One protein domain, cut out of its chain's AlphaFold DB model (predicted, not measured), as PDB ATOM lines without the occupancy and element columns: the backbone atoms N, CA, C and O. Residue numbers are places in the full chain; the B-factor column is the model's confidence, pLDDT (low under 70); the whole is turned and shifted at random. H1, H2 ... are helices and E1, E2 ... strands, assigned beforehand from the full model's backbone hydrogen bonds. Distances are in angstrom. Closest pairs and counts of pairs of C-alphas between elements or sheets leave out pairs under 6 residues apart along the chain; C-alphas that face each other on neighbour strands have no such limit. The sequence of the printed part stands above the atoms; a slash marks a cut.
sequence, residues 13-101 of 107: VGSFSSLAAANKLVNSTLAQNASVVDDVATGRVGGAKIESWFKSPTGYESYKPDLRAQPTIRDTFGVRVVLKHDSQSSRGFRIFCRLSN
ATOM      1  N   VAL A  13     141.095 137.678 168.497       69.75
ATOM      2  CA  VAL A  13     142.231 138.603 168.598       69.75
ATOM      3  C   VAL A  13     141.896 139.862 167.819       69.75
ATOM      4  O   VAL A  13     141.716 139.819 166.605       69.75
ATOM      5  N   GLY A  14     141.787 140.982 168.535       71.81
ATOM      6  CA  GLY A  14     141.387 142.267 167.973       71.81
ATOM      7  C   GLY A  14     142.501 143.307 167.996       71.81
ATOM      8  O   GLY A  14     143.297 143.349 168.932       71.81
ATOM      9  N   SER A  15     142.512 144.182 166.993       78.00
ATOM     10  CA  SER A  15     143.370 145.368 166.955       78.00
ATOM     11  C   SER A  15     142.577 146.614 166.570       78.00
ATOM     12  O   SER A  15     141.689 146.569 165.714       78.00
ATOM     13  N   PHE A  16     142.909 147.743 167.200       82.56
ATOM     14  CA  PHE A  16     142.395 149.047 166.785       82.56
ATOM     15  C   PHE A  16     142.870 149.370 165.367       82.56
ATOM     16  O   PHE A  16     143.970 148.991 164.966       82.56
ATOM     17  N   SER A  17     142.075 150.139 164.625       79.38
ATOM     18  CA  SER A  17     142.441 150.559 163.264       79.38
ATOM     19  C   SER A  17     143.685 151.456 163.217       79.38
ATOM     20  O   SER A  17     144.363 151.523 162.197       79.38
ATOM     21  N   SER A  18     143.997 152.160 164.312       80.44
ATOM     22  CA  SER A  18     145.223 152.948 164.483       80.44
ATOM     23  C   SER A  18     145.451 153.325 165.950       80.44
ATOM     24  O   SER A  18     144.520 153.302 166.761       80.44
ATOM     25  N   LEU A  19     146.670 153.767 166.284       79.00
ATOM     26  CA  LEU A  19     146.981 154.340 167.601       79.00
ATOM     27  C   LEU A  19     146.122 155.581 167.908       79.00
ATOM     28  O   LEU A  19     145.636 155.745 169.026       79.00
ATOM     29  N   ALA A  20     145.897 156.441 166.910       78.81
ATOM     30  CA  ALA A  20     145.057 157.628 167.065       78.81
ATOM     31  C   ALA A  20     143.596 157.257 167.375       78.81
ATOM     32  O   ALA A  20     142.986 157.847 168.272       78.81
ATOM     33  N   ALA A  21     143.050 156.245 166.690       80.44
ATOM     34  CA  ALA A  21     141.713 155.724 166.969       80.44
ATOM     35  C   ALA A  21     141.628 155.109 168.374       80.44
ATOM     36  O   ALA A  21     140.694 155.423 169.113       80.44
ATOM     37  N   ALA A  22     142.626 154.314 168.774       80.69
ATOM     38  CA  ALA A  22     142.700 153.730 170.112       80.69
ATOM     39  C   ALA A  22     142.650 154.813 171.200       80.69
ATOM     40  O   ALA A  22     141.799 154.766 172.087       80.69
ATOM     41  N   ASN A  23     143.492 155.845 171.083       86.69
ATOM     42  CA  ASN A  23     143.529 156.952 172.038       86.69
ATOM     43  C   ASN A  23     142.193 157.699 172.110       86.69
ATOM     44  O   ASN A  23     141.698 157.979 173.202       86.69
ATOM     45  N   LYS A  24     141.576 157.993 170.960       88.31
ATOM     46  CA  LYS A  24     140.279 158.678 170.905       88.31
ATOM     47  C   LYS A  24     139.178 157.867 171.593       88.31
ATOM     48  O   LYS A  24     138.422 158.420 172.391       88.31
ATOM     49  N   LEU A  25     139.096 156.570 171.305       89.12
ATOM     50  CA  LEU A  25     138.061 155.692 171.851       89.12
ATOM     51  C   LEU A  25     138.250 155.438 173.348       89.12
ATOM     52  O   LEU A  25     137.278 155.495 174.103       89.12
ATOM     53  N   VAL A  26     139.492 155.230 173.799       87.25
ATOM     54  CA  VAL A  26     139.808 155.101 175.227       87.25
ATOM     55  C   VAL A  26     139.442 156.388 175.960       87.25
ATOM     56  O   VAL A  26     138.703 156.328 176.937       87.25
ATOM     57  N   ASN A  27     139.859 157.557 175.469       90.62
ATOM     58  CA  ASN A  27     139.522 158.832 176.109       90.62
ATOM     59  C   ASN A  27     138.009 159.084 176.149       90.62
ATOM     60  O   ASN A  27     137.497 159.546 177.165       90.62
ATOM     61  N   SER A  28     137.281 158.731 175.086       90.62
ATOM     62  CA  SER A  28     135.818 158.816 175.071       90.62
ATOM     63  C   SER A  28     135.176 157.883 176.104       90.62
ATOM     64  O   SER A  28     134.273 158.308 176.822       90.62
ATOM     65  N   THR A  29     135.689 156.657 176.238       89.62
ATOM     66  CA  THR A  29     135.233 155.675 177.238       89.62
ATOM     67  C   THR A  29     135.448 156.194 178.661       89.62
ATOM     68  O   THR A  29     134.545 156.118 179.490       89.62
ATOM     69  N   LEU A  30     136.618 156.779 178.946       92.00
ATOM     70  CA  LEU A  30     136.907 157.378 180.253       92.00
ATOM     71  C   LEU A  30     135.997 158.573 180.547       92.00
ATOM     72  O   LEU A  30     135.459 158.672 181.644       92.00
ATOM     73  N   ALA A  31     135.793 159.458 179.567       92.31
ATOM     74  CA  ALA A  31     134.956 160.644 179.730       92.31
ATOM     75  C   ALA A  31     133.487 160.291 180.018       92.31
ATOM     76  O   ALA A  31     132.857 160.929 180.855       92.31
ATOM     77  N   GLN A  32     132.956 159.245 179.376       90.44
ATOM     78  CA  GLN A  32     131.599 158.740 179.631       90.44
ATOM     79  C   GLN A  32     131.435 158.121 181.029       90.44
ATOM     80  O   GLN A  32     130.312 157.983 181.501       90.44
ATOM     81  N   ASN A  33     132.536 157.758 181.692       91.62
ATOM     82  CA  ASN A  33     132.545 157.043 182.969       91.62
ATOM     83  C   ASN A  33     133.349 157.804 184.038       91.62
ATOM     84  O   ASN A  33     134.024 157.198 184.870       91.62
ATOM     85  N   ALA A  34     133.292 159.139 183.999       93.31
ATOM     86  CA  ALA A  34     134.149 160.012 184.797       93.31
ATOM     87  C   ALA A  34     134.079 159.745 186.311       93.31
ATOM     88  O   ALA A  34     135.112 159.782 186.970       93.31
ATOM     89  N   SER A  35     132.900 159.420 186.856       95.06
ATOM     90  CA  SER A  35     132.743 159.089 188.280       95.06
ATOM     91  C   SER A  35     133.538 157.843 188.680       95.06
ATOM     92  O   SER A  35     134.313 157.879 189.627       95.06
ATOM     93  N   VAL A  36     133.423 156.762 187.903       93.31
ATOM     94  CA  VAL A  36     134.167 155.512 188.135       93.31
ATOM     95  C   VAL A  36     135.672 155.739 187.983       93.31
ATOM     96  O   VAL A  36     136.469 155.179 188.733       93.31
ATOM     97  N   VAL A  37     136.076 156.564 187.013       93.50
ATOM     98  CA  VAL A  37     137.482 156.934 186.819       93.50
ATOM     99  C   VAL A  37     138.015 157.694 188.035       93.50
ATOM    100  O   VAL A  37     139.112 157.375 188.485       93.50
ATOM    101  N   ASP A  38     137.258 158.652 188.575       95.62
ATOM    102  CA  ASP A  38     137.638 159.415 189.771       95.62
ATOM    103  C   ASP A  38     137.794 158.507 190.997       95.62
ATOM    104  O   ASP A  38     138.794 158.586 191.712       95.62
ATOM    105  N   ASP A  39     136.869 157.570 191.202       94.88
ATOM    106  CA  ASP A  39     136.941 156.613 192.309       94.88
ATOM    107  C   ASP A  39     138.177 155.706 192.224       94.88
ATOM    108  O   ASP A  39     138.807 155.403 193.242       94.88
ATOM    109  N   VAL A  40     138.574 155.301 191.013       93.94
ATOM    110  CA  VAL A  40     139.814 154.538 190.813       93.94
ATOM    111  C   VAL A  40     141.050 155.431 190.939       93.94
ATOM    112  O   VAL A  40     142.051 155.002 191.506       93.94
ATOM    113  N   ALA A  41     141.009 156.669 190.448       93.12
ATOM    114  CA  ALA A  41     142.135 157.600 190.520       93.12
ATOM    115  C   ALA A  41     142.465 157.998 191.965       93.12
ATOM    116  O   ALA A  41     143.630 158.023 192.354       93.12
ATOM    117  N   THR A  42     141.433 158.247 192.771       94.31
ATOM    118  CA  THR A  42     141.548 158.586 194.196       94.31
ATOM    119  C   THR A  42     141.846 157.377 195.084       94.31
ATOM    120  O   THR A  42     142.131 157.541 196.268       94.31
ATOM    121  N   GLY A  43     141.787 156.161 194.533       92.50
ATOM    122  CA  GLY A  43     142.021 154.923 195.274       92.50
ATOM    123  C   GLY A  43     140.852 154.498 196.165       92.50
ATOM    124  O   GLY A  43     141.002 153.536 196.918       92.50
ATOM    125  N   ARG A  44     139.677 155.144 196.059       95.44
ATOM    126  CA  ARG A  44     138.435 154.666 196.703       95.44
ATOM    127  C   ARG A  44     138.092 153.249 196.245       95.44
ATOM    128  O   ARG A  44     137.559 152.461 197.022       95.44
ATOM    129  N   VAL A  45     138.431 152.920 194.996       93.81
ATOM    130  CA  VAL A  45     138.315 151.575 194.428       93.81
ATOM    131  C   VAL A  45     139.648 151.162 193.797       93.81
ATOM    132  O   VAL A  45     140.271 151.925 193.066       93.81
ATOM    133  N   GLY A  46     140.093 149.923 194.034       89.81
ATOM    134  CA  GLY A  46     141.383 149.426 193.526       89.81
ATOM    135  C   GLY A  46     141.458 149.228 192.002       89.81
ATOM    136  O   GLY A  46     142.545 149.072 191.442       89.81
ATOM    137  N   GLY A  47     140.320 149.234 191.307       91.81
ATOM    138  CA  GLY A  47     140.238 149.111 189.856       91.81
ATOM    139  C   GLY A  47     138.805 148.968 189.356       91.81
ATOM    140  O   GLY A  47     137.890 148.695 190.127       91.81
ATOM    141  N   ALA A  48     138.614 149.135 188.051       91.81
ATOM    142  CA  ALA A  48     137.309 149.036 187.408       91.81
ATOM    143  C   ALA A  48     137.429 148.471 185.991       91.81
ATOM    144  O   ALA A  48     138.443 148.650 185.316       91.81
ATOM    145  N   LYS A  49     136.370 147.808 185.522       90.94
ATOM    146  CA  LYS A  49     136.214 147.403 184.123       90.94
ATOM    147  C   LYS A  49     135.047 148.184 183.540       90.94
ATOM    148  O   LYS A  49     133.938 148.097 184.051       90.94
ATOM    149  N   ILE A  50     135.326 148.926 182.484       89.88
ATOM    150  CA  ILE A  50     134.398 149.841 181.839       89.88
ATOM    151  C   ILE A  50     134.288 149.427 180.377       89.88
ATOM    152  O   ILE A  50     135.299 149.148 179.732       89.88
ATOM    153  N   GLU A  51     133.068 149.374 179.857       86.62
ATOM    154  CA  GLU A  51     132.808 149.077 178.452       86.62
ATOM    155  C   GLU A  51     131.997 150.197 177.816       86.62
ATOM    156  O   GLU A  51     131.006 150.649 178.385       86.62
ATOM    157  N   SER A  52     132.405 150.607 176.619       84.88
ATOM    158  CA  SER A  52     131.656 151.541 175.782       84.88
ATOM    159  C   SER A  52     131.443 150.941 174.399       84.88
ATOM    160  O   SER A  52     132.330 150.290 173.842       84.88
ATOM    161  N   TRP A  53     130.265 151.204 173.841       84.00
ATOM    162  CA  TRP A  53     129.867 150.796 172.497       84.00
ATOM    163  C   TRP A  53     129.761 152.018 171.597       84.00
ATOM    164  O   TRP A  53     129.221 153.051 171.995       84.00
ATOM    165  N   PHE A  54     130.259 151.893 170.373       83.12
ATOM    166  CA  PHE A  54     130.292 152.978 169.403       83.12
ATOM    167  C   PHE A  54     129.476 152.613 168.163       83.12
ATOM    168  O   PHE A  54     129.385 151.455 167.771       83.12
ATOM    169  N   LYS A  55     128.882 153.622 167.517       82.19
ATOM    170  CA  LYS A  55     128.090 153.446 166.284       82.19
ATOM    171  C   LYS A  55     128.946 153.248 165.027       82.19
ATOM    172  O   LYS A  55     128.409 153.080 163.939       82.19
ATOM    173  N   SER A  56     130.264 153.317 165.166       80.62
ATOM    174  CA  SER A  56     131.226 153.165 164.077       80.62
ATOM    175  C   SER A  56     132.272 152.125 164.470       80.62
ATOM    176  O   SER A  56     132.551 152.004 165.667       80.62
ATOM    177  N   PRO A  57     132.864 151.406 163.497       83.00
ATOM    178  CA  PRO A  57     133.871 150.395 163.783       83.00
ATOM    179  C   PRO A  57     135.036 150.949 164.612       83.00
ATOM    180  O   PRO A  57     135.620 151.987 164.293       83.00
ATOM    181  N   THR A  58     135.379 150.242 165.683       84.56
ATOM    182  CA  THR A  58     136.471 150.567 166.611       84.56
ATOM    183  C   THR A  58     137.782 149.873 166.248       84.56
ATOM    184  O   THR A  58     138.852 150.253 166.727       84.56
ATOM    185  N   GLY A  59     137.708 148.865 165.385       85.12
ATOM    186  CA  GLY A  59     138.821 148.042 164.935       85.12
ATOM    187  C   GLY A  59     138.311 146.742 164.331       85.12
ATOM    188  O   GLY A  59     137.110 146.598 164.101       85.12
ATOM    189  N   TYR A  60     139.209 145.784 164.149       83.19
ATOM    190  CA  TYR A  60     138.911 144.492 163.535       83.19
ATOM    191  C   TYR A  60     139.335 143.361 164.468       83.19
ATOM    192  O   TYR A  60     140.301 143.516 165.217       83.19
ATOM    193  N   GLU A  61     138.650 142.224 164.407       79.75
ATOM    194  CA  GLU A  61     139.057 140.998 165.096       79.75
ATOM    195  C   GLU A  61     139.105 139.808 164.145       79.75
ATOM    196  O   GLU A  61     138.274 139.693 163.241       79.75
ATOM    197  N   SER A  62     140.059 138.904 164.375       80.38
ATOM    198  CA  SER A  62     139.916 137.531 163.913       80.38
ATOM    199  C   SER A  62     138.878 136.838 164.786       80.38
ATOM    200  O   SER A  62     138.914 136.928 166.012       80.38
ATOM    201  N   TYR A  63     137.926 136.171 164.146       77.38
ATOM    202  CA  TYR A  63     136.875 135.426 164.812       77.38
ATOM    203  C   TYR A  63     136.756 134.035 164.213       77.38
ATOM    204  O   TYR A  63     136.735 133.858 162.995       77.38
ATOM    205  N   LYS A  64     136.630 133.049 165.094       77.62
ATOM    206  CA  LYS A  64     136.371 131.669 164.734       77.62
ATOM    207  C   LYS A  64     135.261 131.118 165.645       77.62
ATOM    208  O   LYS A  64     135.457 131.092 166.858       77.62
ATOM    209  N   PRO A  65     134.088 130.739 165.102       73.12
ATOM    210  CA  PRO A  65     132.942 130.315 165.914       73.12
ATOM    211  C   PRO A  65     133.135 128.949 166.587       73.12
ATOM    212  O   PRO A  65     132.584 128.719 167.658       73.12
ATOM    213  N   ASP A  66     133.929 128.059 165.989       75.56
ATOM    214  CA  ASP A  66     134.268 126.744 166.538       75.56
ATOM    215  C   ASP A  66     135.645 126.277 166.039       75.56
ATOM    216  O   ASP A  66     136.158 126.786 165.048       75.56
ATOM    217  N   LEU A  67     136.238 125.268 166.685       70.12
ATOM    218  CA  LEU A  67     137.588 124.749 166.399       70.12
ATOM    219  C   LEU A  67     137.830 124.300 164.945       70.12
ATOM    220  O   LEU A  67     138.987 124.241 164.519       70.12
ATOM    221  N   ARG A  68     136.788 123.992 164.170       76.38
ATOM    222  CA  ARG A  68     136.888 123.506 162.785       76.38
ATOM    223  C   ARG A  68     136.575 124.584 161.750       76.38
ATOM    224  O   ARG A  68     136.954 124.420 160.594       76.38
ATOM    225  N   ALA A  69     135.950 125.687 162.153       78.44
ATOM    226  CA  ALA A  69     135.677 126.810 161.271       78.44
ATOM    227  C   ALA A  69     136.961 127.507 160.785       78.44
ATOM    228  O   ALA A  69     138.008 127.503 161.443       78.44
ATOM    229  N   GLN A  70     136.882 128.130 159.613       80.44
ATOM    230  CA  GLN A  70     137.942 129.017 159.140       80.44
ATOM    231  C   GLN A  70     137.824 130.372 159.858       80.44
ATOM    232  O   GLN A  70     136.704 130.861 160.028       80.44
ATOM    233  N   PRO A  71     138.939 130.981 160.301       80.88
ATOM    234  CA  PRO A  71     138.903 132.300 160.914       80.88
ATOM    235  C   PRO A  71     138.491 133.359 159.883       80.88
ATOM    236  O   PRO A  71     138.996 133.369 158.761       80.88
ATOM    237  N   THR A  72     137.604 134.272 160.273       82.25
ATOM    238  CA  THR A  72     137.215 135.440 159.471       82.25
ATOM    239  C   THR A  72     137.624 136.727 160.175       82.25
ATOM    240  O   THR A  72     137.675 136.784 161.403       82.25
ATOM    241  N   ILE A  73     137.943 137.765 159.402       83.81
ATOM    242  CA  ILE A  73     138.169 139.111 159.938       83.81
ATOM    243  C   ILE A  73     136.840 139.859 159.906       83.81
ATOM    244  O   ILE A  73     136.181 139.890 158.867       83.81
ATOM    245  N   ARG A  74     136.446 140.463 161.028       83.69
ATOM    246  CA  ARG A  74     135.221 141.269 161.123       83.69
ATOM    247  C   ARG A  74     135.430 142.546 161.925       83.69
ATOM    248  O   ARG A  74     136.323 142.612 162.768       83.69
ATOM    249  N   ASP A  75     134.572 143.529 161.683       85.94
ATOM    250  CA  ASP A  75     134.543 144.776 162.447       85.94
ATOM    251  C   ASP A  75     134.118 144.532 163.901       85.94
ATOM    252  O   ASP A  75     133.279 143.680 164.209       85.94
ATOM    253  N   THR A  76     134.679 145.333 164.801       83.06
ATOM    254  CA  THR A  76     134.302 145.419 166.217       83.06
ATOM    255  C   THR A  76     133.771 146.812 166.520       83.06
ATOM    256  O   THR A  76     134.145 147.772 165.850       83.06
ATOM    257  N   PHE A  77     132.922 146.930 167.539       84.88
ATOM    258  CA  PHE A  77     132.267 148.197 167.896       84.88
ATOM    259  C   PHE A  77     132.412 148.565 169.377       84.88
ATOM    260  O   PHE A  77     132.046 149.671 169.780       84.88
ATOM    261  N   GLY A  78     132.904 147.641 170.205       83.12
ATOM    262  CA  GLY A  78     133.052 147.829 171.640       83.12
ATOM    263  C   GLY A  78     134.503 148.030 172.047       83.12
ATOM    264  O   GLY A  78     135.425 147.410 171.511       83.12
ATOM    265  N   VAL A  79     134.700 148.856 173.067       83.81
ATOM    266  CA  VAL A  79     135.988 149.035 173.736       83.81
ATOM    267  C   VAL A  79     135.816 148.717 175.207       83.81
ATOM    268  O   VAL A  79     134.974 149.300 175.885       83.81
ATOM    269  N   ARG A  80     136.647 147.803 175.706       87.81
ATOM    270  CA  ARG A  80     136.764 147.498 177.129       87.81
ATOM    271  C   ARG A  80     138.034 148.137 177.666       87.81
ATOM    272  O   ARG A  80     139.139 147.804 177.233       87.81
ATOM    273  N   VAL A  81     137.868 149.008 178.649       88.38
ATOM    274  CA  VAL A  81     138.945 149.644 179.400       88.38
ATOM    275  C   VAL A  81     138.969 149.075 180.814       88.38
ATOM    276  O   VAL A  81     137.963 149.056 181.516       88.38
ATOM    277  N   VAL A  82     140.131 148.599 181.238       90.44
ATOM    278  CA  VAL A  82     140.401 148.166 182.606       90.44
ATOM    279  C   VAL A  82     141.303 149.201 183.254       90.44
ATOM    280  O   VAL A  82     142.413 149.461 182.788       90.44
ATOM    281  N   LEU A  83     140.808 149.782 184.336       91.12
ATOM    282  CA  LEU A  83     141.533 150.703 185.189       91.12
ATOM    283  C   LEU A  83     142.056 149.944 186.394       91.12
ATOM    284  O   LEU A  83     141.324 149.171 187.013       91.12
ATOM    285  N   LYS A  84     143.310 150.192 186.745       94.06
ATOM    286  CA  LYS A  84     143.901 149.706 187.988       94.06
ATOM    287  C   LYS A  84     144.500 150.888 188.723       94.06
ATOM    288  O   LYS A  84     145.328 151.581 188.132       94.06
ATOM    289  N   HIS A  85     144.085 151.101 189.969       93.44
ATOM    290  CA  HIS A  85     144.652 152.155 190.799       93.44
ATOM    291  C   HIS A  85     146.171 151.983 190.892       93.44
ATOM    292  O   HIS A  85     146.682 150.866 191.023       93.44
ATOM    293  N   ASP A  86     146.883 153.096 190.781       93.19
ATOM    294  CA  ASP A  86     148.329 153.160 190.910       93.19
ATOM    295  C   ASP A  86     148.726 154.547 191.410       93.19
ATOM    296  O   ASP A  86     148.749 155.509 190.641       93.19
ATOM    297  N   SER A  87     149.079 154.634 192.690       90.81
ATOM    298  CA  SER A  87     149.491 155.883 193.331       90.81
ATOM    299  C   SER A  87     150.813 156.444 192.794       90.81
ATOM    300  O   SER A  87     151.133 157.595 193.071       90.81
ATOM    301  N   GLN A  88     151.594 155.654 192.046       93.12
ATOM    302  CA  GLN A  88     152.837 156.100 191.401       93.12
ATOM    303  C   GLN A  88     152.589 156.698 190.007       93.12
ATOM    304  O   GLN A  88     153.480 157.303 189.413       93.12
ATOM    305  N   SER A  89     151.385 156.525 189.458       90.56
ATOM    306  CA  SER A  89     150.971 157.133 188.196       90.56
ATOM    307  C   SER A  89     150.510 158.568 188.437       90.56
ATOM    308  O   SER A  89     149.711 158.820 189.335       90.56
ATOM    309  N   SER A  90     150.908 159.512 187.577       89.31
ATOM    310  CA  SER A  90     150.416 160.901 187.637       89.31
ATOM    311  C   SER A  90     148.896 161.017 187.469       89.31
ATOM    312  O   SER A  90     148.301 162.011 187.872       89.31
ATOM    313  N   ARG A  91     148.258 159.997 186.883       87.00
ATOM    314  CA  ARG A  91     146.802 159.907 186.719       87.00
ATOM    315  C   ARG A  91     146.107 159.200 187.887       87.00
ATOM    316  O   ARG A  91     144.888 159.097 187.868       87.00
ATOM    317  N   GLY A  92     146.857 158.647 188.842       89.56
ATOM    318  CA  GLY A  92     146.338 157.803 189.924       89.56
ATOM    319  C   GLY A  92     145.944 156.384 189.490       89.56
ATOM    320  O   GLY A  92     145.448 155.602 190.297       89.56
ATOM    321  N   PHE A  93     146.137 156.021 188.217       91.38
ATOM    322  CA  PHE A  93     145.827 154.689 187.691       91.38
ATOM    323  C   PHE A  93     146.619 154.340 186.425       91.38
ATOM    324  O   PHE A  93     147.188 155.209 185.755       91.38
ATOM    325  N   ARG A  94     146.615 153.051 186.071       91.94
ATOM    326  CA  ARG A  94     147.047 152.515 184.771       91.94
ATOM    327  C   ARG A  94     145.854 152.011 183.971       91.94
ATOM    328  O   ARG A  94     144.838 151.608 184.534       91.94
ATOM    329  N   ILE A  95     146.015 152.011 182.652       88.19
ATOM    330  CA  ILE A  95     144.991 151.610 181.688       88.19
ATOM    331  C   ILE A  95     145.452 150.348 180.966       88.19
ATOM    332  O   ILE A  95     146.544 150.318 180.404       88.19
ATOM    333  N   PHE A  96     144.578 149.350 180.910       86.94
ATOM    334  CA  PHE A  96     144.673 148.226 179.984       86.94
ATOM    335  C   PHE A  96     143.432 148.244 179.100       86.94
ATOM    336  O   PHE A  96     142.325 148.417 179.603       86.94
ATOM    337  N   CYS A  97     143.579 148.087 177.789       78.00
ATOM    338  CA  CYS A  97     142.438 148.127 176.879       78.00
ATOM    339  C   CYS A  97     142.425 146.927 175.938       78.00
ATOM    340  O   CYS A  97     143.469 146.380 175.589       78.00
ATOM    341  N   ARG A  98     141.216 146.513 175.556       79.50
ATOM    342  CA  ARG A  98     140.966 145.508 174.522       79.50
ATOM    343  C   ARG A  98     139.682 145.844 173.769       79.50
ATOM    344  O   ARG A  98     138.794 146.493 174.327       79.50
ATOM    345  N   LEU A  99     139.565 145.372 172.535       72.81
ATOM    346  CA  LEU A  99     138.298 145.419 171.805       72.81
ATOM    347  C   LEU A  99     137.303 144.414 172.405       72.81
ATOM    348  O   LEU A  99     137.697 143.399 172.986       72.81
ATOM    349  N   SER A 100     136.017 144.740 172.323       65.56
ATOM    350  CA  SER A 100     134.906 143.932 172.830       65.56
ATOM    351  C   SER A 100     133.821 143.846 171.753       65.56
ATOM    352  O   SER A 100     133.559 144.824 171.052       65.56
ATOM    353  N   ASN A 101     133.183 142.686 171.617       59.31
ATOM    354  CA  ASN A 101     131.938 142.526 170.863       59.31
ATOM    355  C   ASN A 101     130.892 141.876 171.782       59.31
ATOM    356  O   ASN A 101     131.280 141.190 172.729       59.31
TER     357      ASN A 101
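What this domain is: This is residues 13 to 101 of the 107 residues of the protein "RNAse_A_bac domain-containing protein" of Methylocystis bryophila (UniProt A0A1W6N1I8). A three-stranded sheet, E2, E5 and E6, has two helices over one of its faces, H1 crossing the strands and H2 running along them, and from one end of it the chain turns into a second small sheet, E1, E3 and E4. E4 runs on into E5 at 67 degrees, and the turn between E3 and E4 makes one end of the elongated outline, with H2 near the other. The printed part has 89 residues with two named helices and six named strands, in the order E1 H1 H2 E2 E3 E4 E5 E6. The class is mixed, helices and strands, and both sheets, ordered E1 - E3 - E4 and E2 - E5 - E6, are antiparallel. The whole is only just loose, close to compact, with a radius of gyration of the C-alphas of 14.9 A and spans of 46 by 26 by 19 A.

Where its parts are: Find C-alpha 13 at (142.231, 138.603, 168.598), where E1, residues 13 to 16, begins and runs 10.6 A. H1, residues 19 to 32, starts at C-alpha 19 at (146.981, 154.340, 167.601) and is 20.0 A long; H2, residues 34 to 41, follows with 10.1 A. Next come E2, residues 47 to 53, 20.3 A, then E3, residues 59 to 63, 12.8 A, and E4, residues 72 to 76, 12.4 A. E5, residues 78 to 85, is 22.8 A long, and E6, residues 93 to 100, runs 21.4 A to C-alpha 100 at (134.906, 143.932, 172.830).

How they stand to each other: Begin at E1, an edge strand antiparallel to E3, where N 15 and O 60 are 2.9 A apart, within hydrogen-bond range. E3 and E4 form a hairpin, with N 63 and O 72 at 2.8 A. Look next at H1, on the sheet E2 E5 E6 at a height over the sheet of 9.0 A; it runs across the strands, at 77 degrees to E2 on the local plane, and its closest C-alphas to E5 are Val 26 and Val 81, 6.9 A apart. H2, on the same face, has a height of 8.4 A and runs along the strands, at 19 degrees to E2 on the local plane; the C-alphas of Val 40 and His 85, its closest to E5, are 5.4 A apart. In both helices each O i to N i+4 pair is within hydrogen-bond range. E2 and E5 are antiparallel, with N 50 and O 81 at 2.8 A, and the hairpin E5 and E6 has N 82 and O 96 at 2.7 A. Between the sheets, the closest C-alphas of E1 and E6 are Gly 14 and Leu 99, 5.8 A apart, while E3 and E5 are apart.

The domain as a whole: The two C-alphas farthest apart, those of Thr 42 and Arg 68, are 47.3 A from each other. The printed part has no cut and no long link. The mean pLDDT of the printed part is 85.4, and the model's confidence is under 70 at residue 13 and residues 100 to 101.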